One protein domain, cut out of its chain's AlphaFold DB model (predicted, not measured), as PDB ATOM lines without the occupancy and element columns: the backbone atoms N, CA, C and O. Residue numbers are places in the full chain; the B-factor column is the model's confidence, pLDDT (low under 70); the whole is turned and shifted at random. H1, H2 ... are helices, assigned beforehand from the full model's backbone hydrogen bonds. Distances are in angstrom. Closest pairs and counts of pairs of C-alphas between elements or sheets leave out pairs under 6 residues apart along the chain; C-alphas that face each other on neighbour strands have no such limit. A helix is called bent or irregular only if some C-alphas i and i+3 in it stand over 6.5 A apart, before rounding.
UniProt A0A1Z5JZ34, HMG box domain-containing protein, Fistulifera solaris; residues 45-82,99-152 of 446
ATOM      1  N   TYR A  45     -41.516  35.031  23.177       97.69
ATOM      2  CA  TYR A  45     -41.834  35.901  24.309       97.69
ATOM      3  C   TYR A  45     -43.308  35.820  24.719       97.69
ATOM      4  O   TYR A  45     -43.610  35.754  25.905       97.69
ATOM      5  N   ASN A  46     -44.244  35.813  23.764       96.94
ATOM      6  CA  ASN A  46     -45.668  35.749  24.091       96.94
ATOM      7  C   ASN A  46     -46.054  34.387  24.692       96.94
ATOM      8  O   ASN A  46     -46.936  34.341  25.549       96.94
ATOM      9  N   ILE A  47     -45.405  33.296  24.269       95.44
ATOM     10  CA  ILE A  47     -45.582  31.965  24.872       95.44
ATOM     11  C   ILE A  47     -45.096  31.997  26.326       95.44
ATOM     12  O   ILE A  47     -45.857  31.666  27.236       95.44
ATOM     13  N   PHE A  48     -43.878  32.495  26.556       96.00
ATOM     14  CA  PHE A  48     -43.328  32.698  27.898       96.00
ATOM     15  C   PHE A  48     -44.224  33.586  28.770       96.00
ATOM     16  O   PHE A  48     -44.512  33.249  29.917       96.00
ATOM     17  N   PHE A  49     -44.713  34.703  28.226       95.75
ATOM     18  CA  PHE A  49     -45.550  35.654  28.951       95.75
ATOM     19  C   PHE A  49     -46.825  35.000  29.474       95.75
ATOM     20  O   PHE A  49     -47.234  35.251  30.606       95.75
ATOM     21  N   GLN A  50     -47.465  34.160  28.660       93.94
ATOM     22  CA  GLN A  50     -48.668  33.453  29.084       93.94
ATOM     23  C   GLN A  50     -48.385  32.462  30.204       93.94
ATOM     24  O   GLN A  50     -49.135  32.435  31.179       93.94
ATOM     25  N   LEU A  51     -47.285  31.717  30.097       93.19
ATOM     26  CA  LEU A  51     -46.866  30.779  31.129       93.19
ATOM     27  C   LEU A  51     -46.554  31.490  32.453       93.19
ATOM     28  O   LEU A  51     -47.091  31.134  33.501       93.19
ATOM     29  N   ALA A  52     -45.729  32.537  32.399       93.75
ATOM     30  CA  ALA A  52     -45.349  33.317  33.571       93.75
ATOM     31  C   ALA A  52     -46.564  33.984  34.228       93.75
ATOM     32  O   ALA A  52     -46.711  33.965  35.450       93.75
ATOM     33  N   ARG A  53     -47.488  34.518  33.419       93.06
ATOM     34  CA  ARG A  53     -48.747  35.076  33.915       93.06
ATOM     35  C   ARG A  53     -49.597  34.027  34.625       93.06
ATOM     36  O   ARG A  53     -50.117  34.331  35.695       93.06
ATOM     37  N   ALA A  54     -49.745  32.834  34.049       90.44
ATOM     38  CA  ALA A  54     -50.524  31.759  34.654       90.44
ATOM     39  C   ALA A  54     -49.952  31.360  36.026       90.44
ATOM     40  O   ALA A  54     -50.707  31.251  36.990       90.44
ATOM     41  N   ARG A  55     -48.620  31.257  36.153       90.38
ATOM     42  CA  ARG A  55     -47.961  30.961  37.439       90.38
ATOM     43  C   ARG A  55     -48.164  32.049  38.491       90.38
ATOM     44  O   ARG A  55     -48.538  31.739  39.620       90.38
ATOM     45  N   ILE A  56     -48.019  33.321  38.118       90.44
ATOM     46  CA  ILE A  56     -48.258  34.431  39.056       90.44
ATOM     47  C   ILE A  56     -49.720  34.452  39.515       90.44
ATOM     48  O   ILE A  56     -49.995  34.681  40.691       90.44
ATOM     49  N   GLN A  57     -50.663  34.181  38.609       87.44
ATOM     50  CA  GLN A  57     -52.087  34.092  38.944       87.44
ATOM     51  C   GLN A  57     -52.408  32.891  39.848       87.44
ATOM     52  O   GLN A  57     -53.287  32.997  40.703       87.44
ATOM     53  N   ALA A  58     -51.665  31.789  39.724       86.50
ATOM     54  CA  ALA A  58     -51.760  30.643  40.627       86.50
ATOM     55  C   ALA A  58     -51.207  30.930  42.040       86.50
ATOM     56  O   ALA A  58     -51.428  30.136  42.951       86.50
ATOM     57  N   GLY A  59     -50.546  32.074  42.248       88.38
ATOM     58  CA  GLY A  59     -49.960  32.478  43.529       88.38
ATOM     59  C   GLY A  59     -48.451  32.252  43.622       88.38
ATOM     60  O   GLY A  59     -47.847  32.637  44.624       88.38
ATOM     61  N   ASP A  60     -47.819  31.710  42.577       87.88
ATOM     62  CA  ASP A  60     -46.369  31.536  42.528       87.88
ATOM     63  C   ASP A  60     -45.684  32.875  42.212       87.88
ATOM     64  O   ASP A  60     -45.436  33.244  41.060       87.88
ATOM     65  N   ARG A  61     -45.433  33.666  43.263       81.69
ATOM     66  CA  ARG A  61     -44.777  34.981  43.148       81.69
ATOM     67  C   ARG A  61     -43.308  34.858  42.769       81.69
ATOM     68  O   ARG A  61     -42.746  35.777  42.173       81.69
ATOM     69  N   LYS A  62     -42.674  33.750  43.150       78.75
ATOM     70  CA  LYS A  62     -41.266  33.503  42.882       78.75
ATOM     71  C   LYS A  62     -41.194  32.729  41.574       78.75
ATOM     72  O   LYS A  62     -41.067  31.514  41.554       78.75
ATOM     73  N   LEU A  63     -41.178  33.468  40.463       83.25
ATOM     74  CA  LEU A  63     -40.873  32.949  39.119       83.25
ATOM     75  C   LEU A  63     -39.519  32.194  39.030       83.25
ATOM     76  O   LEU A  63     -39.092  31.853  37.935       83.25
ATOM     77  N   SER A  64     -38.810  31.949  40.136       82.56
ATOM     78  CA  SER A  64     -37.651  31.059  40.210       82.56
ATOM     79  C   SER A  64     -37.982  29.634  39.769       82.56
ATOM     80  O   SER A  64     -37.117  28.961  39.225       82.56
ATOM     81  N   SER A  65     -39.234  29.186  39.923       83.50
ATOM     82  CA  SER A  65     -39.668  27.862  39.451       83.50
ATOM     83  C   SER A  65     -39.644  27.718  37.921       83.50
ATOM     84  O   SER A  65     -39.788  26.614  37.398       83.50
ATOM     85  N   ILE A  66     -39.548  28.824  37.174       87.31
ATOM     86  CA  ILE A  66     -39.517  28.799  35.704       87.31
ATOM     87  C   ILE A  66     -38.158  28.349  35.182       87.31
ATOM     88  O   ILE A  66     -38.102  27.717  34.133       87.31
ATOM     89  N   ASP A  67     -37.078  28.628  35.909       85.88
ATOM     90  CA  ASP A  67     -35.729  28.295  35.444       85.88
ATOM     91  C   ASP A  67     -35.485  26.772  35.449       85.88
ATOM     92  O   ASP A  67     -34.588  26.290  34.765       85.88
ATOM     93  N   THR A  68     -36.319  26.008  36.165       87.12
ATOM     94  CA  THR A  68     -36.280  24.539  36.243       87.12
ATOM     95  C   THR A  68     -37.274  23.845  35.308       87.12
ATOM     96  O   THR A  68     -37.507  22.648  35.455       87.12
ATOM     97  N   LEU A  69     -37.914  24.571  34.385       85.25
ATOM     98  CA  LEU A  69     -38.850  23.971  33.431       85.25
ATOM     99  C   LEU A  69     -38.122  23.014  32.488       85.25
ATOM    100  O   LEU A  69     -37.209  23.414  31.766       85.25
ATOM    101  N   ASN A  70     -38.579  21.765  32.463       85.44
ATOM    102  CA  ASN A  70     -38.121  20.787  31.488       85.44
ATOM    103  C   ASN A  70     -38.889  20.957  30.162       85.44
ATOM    104  O   ASN A  70     -40.020  21.451  30.137       85.44
ATOM    105  N   SER A  71     -38.304  20.502  29.051       81.81
ATOM    106  CA  SER A  71     -38.931  20.482  27.722       81.81
ATOM    107  C   SER A  71     -40.307  19.804  27.737       81.81
ATOM    108  O   SER A  71     -41.217  20.238  27.031       81.81
ATOM    109  N   GLN A  72     -40.476  18.780  28.582       84.06
ATOM    110  CA  GLN A  72     -41.735  18.053  28.732       84.06
ATOM    111  C   GLN A  72     -42.852  18.935  29.308       84.06
ATOM    112  O   GLN A  72     -43.954  18.958  28.766       84.06
ATOM    113  N   ASP A  73     -42.561  19.722  30.348       82.31
ATOM    114  CA  ASP A  73     -43.547  20.611  30.976       82.31
ATOM    115  C   ASP A  73     -44.024  21.686  29.995       82.31
ATOM    116  O   ASP A  73     -45.200  22.060  29.964       82.31
ATOM    117  N   LEU A  74     -43.104  22.161  29.148       84.81
ATOM    118  CA  LEU A  74     -43.405  23.149  28.123       84.81
ATOM    119  C   LEU A  74     -44.400  22.622  27.079       84.81
ATOM    120  O   LEU A  74     -45.237  23.383  26.586       84.81
ATOM    121  N   ALA A  75     -44.322  21.329  26.746       81.81
ATOM    122  CA  ALA A  75     -45.236  20.693  25.808       81.81
ATOM    123  C   ALA A  75     -46.662  20.625  26.377       81.81
ATOM    124  O   ALA A  75     -47.611  20.987  25.678       81.81
ATOM    125  N   THR A  76     -46.806  20.248  27.650       82.38
ATOM    126  CA  THR A  76     -48.104  20.080  28.321       82.38
ATOM    127  C   THR A  76     -48.850  21.408  28.471       82.38
ATOM    128  O   THR A  76     -50.044  21.499  28.201       82.38
ATOM    129  N   LEU A  77     -48.140  22.484  28.821       72.69
ATOM    130  CA  LEU A  77     -48.740  23.785  29.152       72.69
ATOM    131  C   LEU A  77     -49.365  24.541  27.966       72.69
ATOM    132  O   LEU A  77     -50.142  25.473  28.174       72.69
ATOM    133  N   VAL A  78     -49.029  24.185  26.722       67.50
ATOM    134  CA  VAL A  78     -49.511  24.905  25.525       67.50
ATOM    135  C   VAL A  78     -50.718  24.221  24.871       67.50
ATOM    136  O   VAL A  78     -51.446  24.873  24.118       67.50
ATOM    137  N   ILE A  79     -50.952  22.935  25.147       66.50
ATOM    138  CA  ILE A  79     -51.999  22.142  24.482       66.50
ATOM    139  C   ILE A  79     -53.405  22.520  24.993       66.50
ATOM    140  O   ILE A  79     -54.319  22.646  24.182       66.50
ATOM    141  N   ASP A  80     -53.562  22.885  26.268       57.69
ATOM    142  CA  ASP A  80     -54.877  23.113  26.908       57.69
ATOM    143  C   ASP A  80     -55.556  24.471  26.625       57.69
ATOM    144  O   ASP A  80     -56.501  24.892  27.301       57.69
ATOM    145  N   ARG A  81     -55.119  25.204  25.596       60.59
ATOM    146  CA  ARG A  81     -55.730  26.499  25.237       60.59
ATOM    147  C   ARG A  81     -57.152  26.400  24.693       60.59
ATOM    148  O   ARG A  81     -57.828  27.431  24.641       60.59
ATOM    149  N   SER A  82     -57.589  25.228  24.241       55.62
ATOM    150  CA  SER A  82     -58.958  25.024  23.760       55.62
ATOM    151  C   SER A  82     -59.980  25.046  24.897       55.62
ATOM    152  O   SER A  82     -61.068  25.584  24.693       55.62
ATOM    153  N   LYS A  99     -52.832  42.242  44.384       85.94
ATOM    154  CA  LYS A  99     -53.454  42.635  43.120       85.94
ATOM    155  C   LYS A  99     -52.449  43.461  42.327       85.94
ATOM    156  O   LYS A  99     -52.523  44.684  42.275       85.94
ATOM    157  N   MET A 100     -51.466  42.794  41.737       89.06
ATOM    158  CA  MET A 100     -50.522  43.429  40.840       89.06
ATOM    159  C   MET A 100     -51.279  43.789  39.560       89.06
ATOM    160  O   MET A 100     -51.809  42.920  38.867       89.06
ATOM    161  N   GLY A 101     -51.372  45.085  39.262       94.69
ATOM    162  CA  GLY A 101     -51.976  45.552  38.016       94.69
ATOM    163  C   GLY A 101     -51.228  45.007  36.794       94.69
ATOM    164  O   GLY A 101     -50.050  44.657  36.876       94.69
ATOM    165  N   PHE A 102     -51.892  44.985  35.633       94.44
ATOM    166  CA  PHE A 102     -51.310  44.455  34.390       94.44
ATOM    167  C   PHE A 102     -49.958  45.095  34.039       94.44
ATOM    168  O   PHE A 102     -49.053  44.392  33.601       94.44
ATOM    169  N   LYS A 103     -49.796  46.403  34.288       95.62
ATOM    170  CA  LYS A 103     -48.527  47.118  34.075       95.62
ATOM    171  C   LYS A 103     -47.396  46.528  34.924       95.62
ATOM    172  O   LYS A 103     -46.347  46.212  34.383       95.62
ATOM    173  N   GLY A 104     -47.631  46.331  36.223       94.12
ATOM    174  CA  GLY A 104     -46.639  45.734  37.124       94.12
ATOM    175  C   GLY A 104     -46.299  44.301  36.724       94.12
ATOM    176  O   GLY A 104     -45.127  43.954  36.609       94.12
ATOM    177  N   LEU A 105     -47.325  43.507  36.402       94.50
ATOM    178  CA  LEU A 105     -47.160  42.135  35.930       94.50
ATOM    179  C   LEU A 105     -46.295  42.075  34.662       94.50
ATOM    180  O   LEU A 105     -45.363  41.280  34.583       94.50
ATOM    181  N   ALA A 106     -46.587  42.929  33.681       96.62
ATOM    182  CA  ALA A 106     -45.858  42.964  32.423       96.62
ATOM    183  C   ALA A 106     -44.389  43.354  32.620       96.62
ATOM    184  O   ALA A 106     -43.519  42.715  32.032       96.62
ATOM    185  N   THR A 107     -44.104  44.338  33.480       96.69
ATOM    186  CA  THR A 107     -42.727  44.729  33.809       96.69
ATOM    187  C   THR A 107     -41.962  43.582  34.468       96.69
ATOM    188  O   THR A 107     -40.851  43.281  34.044       96.69
ATOM    189  N   VAL A 108     -42.561  42.893  35.446       94.69
ATOM    190  CA  VAL A 108     -41.924  41.752  36.130       94.69
ATOM    191  C   VAL A 108     -41.610  40.622  35.146       94.69
ATOM    192  O   VAL A 108     -40.491  40.110  35.127       94.69
ATOM    193  N   ILE A 109     -42.566  40.264  34.285       95.81
ATOM    194  CA  ILE A 109     -42.373  39.217  33.273       95.81
ATOM    195  C   ILE A 109     -41.316  39.638  32.242       95.81
ATOM    196  O   ILE A 109     -40.479  38.824  31.861       95.81
ATOM    197  N   ALA A 110     -41.314  40.898  31.799       97.00
ATOM    198  CA  ALA A 110     -40.317  41.408  30.859       97.00
ATOM    199  C   ALA A 110     -38.901  41.374  31.451       97.00
ATOM    200  O   ALA A 110     -37.979  40.924  30.773       97.00
ATOM    201  N   SER A 111     -38.731  41.787  32.710       96.44
ATOM    202  CA  SER A 111     -37.452  41.665  33.415       96.44
ATOM    203  C   SER A 111     -37.022  40.206  33.524       96.44
ATOM    204  O   SER A 111     -35.879  39.888  33.217       96.44
ATOM    205  N   LYS A 112     -37.944  39.291  33.859       95.50
ATOM    206  CA  LYS A 112     -37.616  37.863  33.937       95.50
ATOM    207  C   LYS A 112     -37.203  37.291  32.581       95.50
ATOM    208  O   LYS A 112     -36.209  36.585  32.533       95.50
ATOM    209  N   TRP A 113     -37.895  37.635  31.491       97.12
ATOM    210  CA  TRP A 113     -37.533  37.209  30.131       97.12
ATOM    211  C   TRP A 113     -36.124  37.644  29.716       97.12
ATOM    212  O   TRP A 113     -35.447  36.922  28.994       97.12
ATOM    213  N   LYS A 114     -35.666  38.819  30.162       96.94
ATOM    214  CA  LYS A 114     -34.292  39.271  29.899       96.94
ATOM    215  C   LYS A 114     -33.253  38.431  30.643       96.94
ATOM    216  O   LYS A 114     -32.147  38.282  30.143       96.94
ATOM    217  N   CYS A 115     -33.620  37.880  31.799       95.56
ATOM    218  CA  CYS A 115     -32.723  37.130  32.675       95.56
ATOM    219  C   CYS A 115     -32.863  35.601  32.565       95.56
ATOM    220  O   CYS A 115     -32.231  34.899  33.353       95.56
ATOM    221  N   ILE A 116     -33.705  35.059  31.672       95.75
ATOM    222  CA  ILE A 116     -33.791  33.598  31.509       95.75
ATOM    223  C   ILE A 116     -32.515  33.052  30.871       95.75
ATOM    224  O   ILE A 116     -31.869  33.733  30.072       95.75
ATOM    225  N   SER A 117     -32.187  31.797  31.178       95.75
ATOM    226  CA  SER A 117     -31.070  31.118  30.531       95.75
ATOM    227  C   SER A 117     -31.281  31.030  29.010       95.75
ATOM    228  O   SER A 117     -32.414  30.852  28.539       95.75
ATOM    229  N   PRO A 118     -30.203  31.135  28.212       95.88
ATOM    230  CA  PRO A 118     -30.302  31.037  26.760       95.88
ATOM    231  C   PRO A 118     -30.846  29.673  26.312       95.88
ATOM    232  O   PRO A 118     -31.638  29.620  25.378       95.88
ATOM    233  N   SER A 119     -30.524  28.589  27.026       94.12
ATOM    234  CA  SER A 119     -31.058  27.247  26.754       94.12
ATOM    235  C   SER A 119     -32.585  27.191  26.860       94.12
ATOM    236  O   SER A 119     -33.256  26.696  25.954       94.12
ATOM    237  N   LEU A 120     -33.156  27.767  27.920       94.12
ATOM    238  CA  LEU A 120     -34.605  27.845  28.090       94.12
ATOM    239  C   LEU A 120     -35.242  28.751  27.025       94.12
ATOM    240  O   LEU A 120     -36.305  28.435  26.490       94.12
ATOM    241  N   LYS A 121     -34.580  29.856  26.665       95.75
ATOM    242  CA  LYS A 121     -35.024  30.746  25.582       95.75
ATOM    243  C   LYS A 121     -35.119  30.003  24.245       95.75
ATOM    244  O   LYS A 121     -36.114  30.179  23.539       95.75
ATOM    245  N   THR A 122     -34.157  29.128  23.945       95.25
ATOM    246  CA  THR A 122     -34.172  28.263  22.756       95.25
ATOM    247  C   THR A 122     -35.391  27.345  22.738       95.25
ATOM    248  O   THR A 122     -36.042  27.243  21.702       95.25
ATOM    249  N   LEU A 123     -35.788  26.760  23.874       94.88
ATOM    250  CA  LEU A 123     -37.002  25.930  23.947       94.88
ATOM    251  C   LEU A 123     -38.270  26.727  23.593       94.88
ATOM    252  O   LEU A 123     -39.115  26.265  22.822       94.88
ATOM    253  N   PHE A 124     -38.394  27.965  24.084       95.38
ATOM    254  CA  PHE A 124     -39.506  28.844  23.701       95.38
ATOM    255  C   PHE A 124     -39.461  29.245  22.220       95.38
ATOM    256  O   PHE A 124     -40.514  29.376  21.590       95.38
ATOM    257  N   MET A 125     -38.267  29.441  21.652       96.19
ATOM    258  CA  MET A 125     -38.089  29.731  20.225       96.19
ATOM    259  C   MET A 125     -38.475  28.541  19.347       96.19
ATOM    260  O   MET A 125     -39.260  28.719  18.417       96.19
ATOM    261  N   GLN A 126     -38.021  27.333  19.689       95.31
ATOM    262  CA  GLN A 126     -38.425  26.091  19.027       95.31
ATOM    263  C   GLN A 126     -39.946  25.930  19.060       95.31
ATOM    264  O   GLN A 126     -40.578  25.650  18.042       95.31
ATOM    265  N   ARG A 127     -40.576  26.204  20.208       93.38
ATOM    266  CA  ARG A 127     -42.034  26.130  20.315       93.38
ATOM    267  C   ARG A 127     -42.751  27.165  19.444       93.38
ATOM    268  O   ARG A 127     -43.741  26.826  18.799       93.38
ATOM    269  N   ALA A 128     -42.263  28.403  19.407       95.25
ATOM    270  CA  ALA A 128     -42.812  29.445  18.538       95.25
ATOM    271  C   ALA A 128     -42.678  29.088  17.050       95.25
ATOM    272  O   ALA A 128     -43.580  29.375  16.263       95.25
ATOM    273  N   HIS A 129     -41.584  28.424  16.672       96.44
ATOM    274  CA  HIS A 129     -41.378  27.921  15.318       96.44
ATOM    275  C   HIS A 129     -42.411  26.842  14.948       96.44
ATOM    276  O   HIS A 129     -43.063  26.953  13.911       96.44
ATOM    277  N   ILE A 130     -42.671  25.880  15.839       94.88
ATOM    278  CA  ILE A 130     -43.727  24.870  15.644       94.88
ATOM    279  C   ILE A 130     -45.111  25.529  15.499       94.88
ATOM    280  O   ILE A 130     -45.883  25.166  14.608       94.88
ATOM    281  N   GLU A 131     -45.440  26.521  16.339       94.44
ATOM    282  CA  GLU A 131     -46.703  27.267  16.203       94.44
ATOM    283  C   GLU A 131     -46.798  28.003  14.859       94.44
ATOM    284  O   GLU A 131     -47.881  28.063  14.272       94.44
ATOM    285  N   LYS A 132     -45.684  28.546  14.358       96.56
ATOM    286  CA  LYS A 132     -45.624  29.209  13.052       96.56
ATOM    287  C   LYS A 132     -45.921  28.228  11.916       96.56
ATOM    288  O   LYS A 132     -46.809  28.517  11.120       96.56
ATOM    289  N   ILE A 133     -45.279  27.057  11.899       97.25
ATOM    290  CA  ILE A 133     -45.542  26.009  10.895       97.25
ATOM    291  C   ILE A 133     -47.025  25.619  10.903       97.25
ATOM    292  O   ILE A 133     -47.671  25.568   9.855       97.25
ATOM    293  N   LYS A 134     -47.597  25.384  12.093       96.38
ATOM    294  CA  LYS A 134     -49.024  25.063  12.235       96.38
ATOM    295  C   LYS A 134     -49.911  26.170  11.659       96.38
ATOM    296  O   LYS A 134     -50.844  25.881  10.913       96.38
ATOM    297  N   PHE A 135     -49.615  27.425  11.984       96.69
ATOM    298  CA  PHE A 135     -50.356  28.567  11.464       96.69
ATOM    299  C   PHE A 135     -50.282  28.668   9.939       96.69
ATOM    300  O   PHE A 135     -51.305  28.919   9.307       96.69
ATOM    301  N   ASP A 136     -49.106  28.469   9.346       97.44
ATOM    302  CA  ASP A 136     -48.925  28.563   7.898       97.44
ATOM    303  C   ASP A 136     -49.735  27.478   7.168       97.44
ATOM    304  O   ASP A 136     -50.419  27.778   6.183       97.44
ATOM    305  N   ARG A 137     -49.784  26.256   7.723       98.00
ATOM    306  CA  ARG A 137     -50.658  25.168   7.243       98.00
ATOM    307  C   ARG A 137     -52.142  25.539   7.327       98.00
ATOM    308  O   ARG A 137     -52.858  25.466   6.330       98.00
ATOM    309  N   GLU A 138     -52.612  25.986   8.492       96.94
ATOM    310  CA  GLU A 138     -54.008  26.414   8.678       96.94
ATOM    311  C   GLU A 138     -54.379  27.587   7.757       96.94
ATOM    312  O   GLU A 138     -55.488  27.654   7.223       96.94
ATOM    313  N   LEU A 139     -53.448  28.518   7.546       97.06
ATOM    314  CA  LEU A 139     -53.635  29.667   6.672       97.06
ATOM    315  C   LEU A 139     -53.750  29.249   5.205       97.06
ATOM    316  O   LEU A 139     -54.560  29.841   4.489       97.06
ATOM    317  N   ALA A 140     -52.982  28.254   4.760       97.56
ATOM    318  CA  ALA A 140     -53.098  27.690   3.419       97.56
ATOM    319  C   ALA A 140     -54.479  27.052   3.200       97.56
ATOM    320  O   ALA A 140     -55.171  27.412   2.244       97.56
ATOM    321  N   ILE A 141     -54.934  26.210   4.138       97.25
ATOM    322  CA  ILE A 141     -56.271  25.591   4.104       97.25
ATOM    323  C   ILE A 141     -57.359  26.669   4.066       97.25
ATOM    324  O   ILE A 141     -58.259  26.635   3.227       97.25
ATOM    325  N   TRP A 142     -57.259  27.677   4.936       96.25
ATOM    326  CA  TRP A 142     -58.229  28.766   4.986       96.25
ATOM    327  C   TRP A 142     -58.278  29.573   3.683       96.25
ATOM    328  O   TRP A 142     -59.362  29.915   3.211       96.25
ATOM    329  N   LYS A 143     -57.122  29.872   3.072       96.12
ATOM    330  CA  LYS A 143     -57.065  30.551   1.768       96.12
ATOM    331  C   LYS A 143     -57.736  29.714   0.682       96.12
ATOM    332  O   LYS A 143     -58.511  30.268  -0.094       96.12
ATOM    333  N   HIS A 144     -57.484  28.406   0.656       96.69
ATOM    334  CA  HIS A 144     -58.113  27.491  -0.293       96.69
ATOM    335  C   HIS A 144     -59.644  27.478  -0.140       96.69
ATOM    336  O   HIS A 144     -60.360  27.692  -1.115       96.69
ATOM    337  N   LEU A 145     -60.150  27.361   1.095       95.25
ATOM    338  CA  LEU A 145     -61.586  27.447   1.391       95.25
ATOM    339  C   LEU A 145     -62.192  28.803   1.007       95.25
ATOM    340  O   LEU A 145     -63.336  28.886   0.566       95.25
ATOM    341  N   GLN A 146     -61.434  29.889   1.159       94.69
ATOM    342  CA  GLN A 146     -61.902  31.210   0.757       94.69
ATOM    343  C   GLN A 146     -62.040  31.326  -0.768       94.69
ATOM    344  O   GLN A 146     -62.967  31.979  -1.247       94.69
ATOM    345  N   LEU A 147     -61.120  30.731  -1.530       91.81
ATOM    346  CA  LEU A 147     -61.181  30.707  -2.991       91.81
ATOM    347  C   LEU A 147     -62.331  29.819  -3.481       91.81
ATOM    348  O   LEU A 147     -63.083  30.251  -4.354       91.81
ATOM    349  N   SER A 148     -62.531  28.642  -2.878       93.38
ATOM    350  CA  SER A 148     -63.642  27.756  -3.241       93.38
ATOM    351  C   SER A 148     -65.004  28.379  -2.921       93.38
ATOM    352  O   SER A 148     -65.888  28.376  -3.772       93.38
ATOM    353  N   ALA A 149     -65.157  29.026  -1.760       91.56
ATOM    354  CA  ALA A 149     -66.390  29.732  -1.407       91.56
ATOM    355  C   ALA A 149     -66.700  30.894  -2.367       91.56
ATOM    356  O   ALA A 149     -67.851  31.100  -2.751       91.56
ATOM    357  N   LYS A 150     -65.672  31.642  -2.797       90.00
ATOM    358  CA  LYS A 150     -65.837  32.694  -3.813       90.00
ATOM    359  C   LYS A 150     -66.243  32.116  -5.168       90.00
ATOM    360  O   LYS A 150     -67.071  32.725  -5.834       90.00
ATOM    361  N   SER A 151     -65.702  30.958  -5.545       92.19
ATOM    362  CA  SER A 151     -66.070  30.266  -6.784       92.19
ATOM    363  C   SER A 151     -67.538  29.817  -6.759       92.19
ATOM    364  O   SER A 151     -68.313  30.214  -7.628       92.19
ATOM    365  N   CYS A 152     -67.975  29.115  -5.706       83.12
ATOM    366  CA  CYS A 152     -69.344  28.593  -5.597       83.12
ATOM    367  C   CYS A 152     -70.425  29.683  -5.517       83.12
ATOM    368  O   CYS A 152     -71.518  29.497  -6.044       83.12
TER     369      CYS A 152
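This is residues 45 to 82 and 99 to 152 of the 446 residues of the protein "HMG box domain-containing protein" of Fistulifera solaris (UniProt A0A1Z5JZ34). A small head of four short helices, with H1 in its middle, continues into one long helix, H5, whose far part, residues 132 to 152, sticks out as a straight arm. H4 and H5 make an L, and H1 sits inside its corner and touches both; H2 packs on H1, and the irregular H3 is near H1 and H5. The printed part has 92 residues with five named helices, H1 to H5 in order along the chain, and no named strand; its class is all helix. The whole is loose, with a radius of gyration of the C-alphas of 17.3 A, and its elongated outline spans 56 by 30 by 22 A, the arm making the length.

H1, residues 45 to 57, is the hub, touching three other helices. H2, residues 63 to 66, touches residues 52 to 56 of H1 alone, and the closest C-alphas, those of Ala 52 and Leu 63, are 7.1 A apart. H3, residues 71 to 82, is close to H1 but not clearly touching, about perpendicular at 83 degrees, with the closest C-alphas, those of Leu 51 and Leu 77, 7.5 A apart. H4, residues 102 to 114, touches H1 at a steep tilt of 57 degrees, opposite ways; the closest C-alphas, those of Phe 49 and Ile 109, are 6.4 A apart. H5, residues 118 to 152, touches H1 with residues 124 to 128 alone, only just about perpendicular at 70.4 degrees, and the closest C-alphas, those of Phe 48 and Phe 124, are 6.9 A apart. H4 and H5 are apart, but only just: their closest C-alphas are 8.3 A apart. Every O i to N i+4 pair is within hydrogen-bond range in H1, H4 and H5, and H2 is too short for such a pair; in H3 3 of 8 are, beside 4 of 9 O i to N i+3 pairs.

H1 begins at C-alpha 45, (-41.834, 35.901, 24.309), and measures 18.0 A from first to last C-alpha. H2 measures 5.5 A. H3 measures 20.9 A and is irregular: C-alphas 79 and 82 are 7.6 A apart. H4 measures 18.3 A. H5 runs 50.8 A from C-alpha 118, (-30.302, 31.037, 26.760), to C-alpha 152, (-69.344, 28.593, -5.597).

The C-alphas of Lys 62 and Cys 152 are the two farthest apart, at 56.2 A. Residues 83 to 98 are not printed, and C-alphas 82 and 99 are 26.7 A apart across this cut; the links that are printed whole are tight. The mean pLDDT of the printed part is 90.5, with residues 78 to 82 under 70.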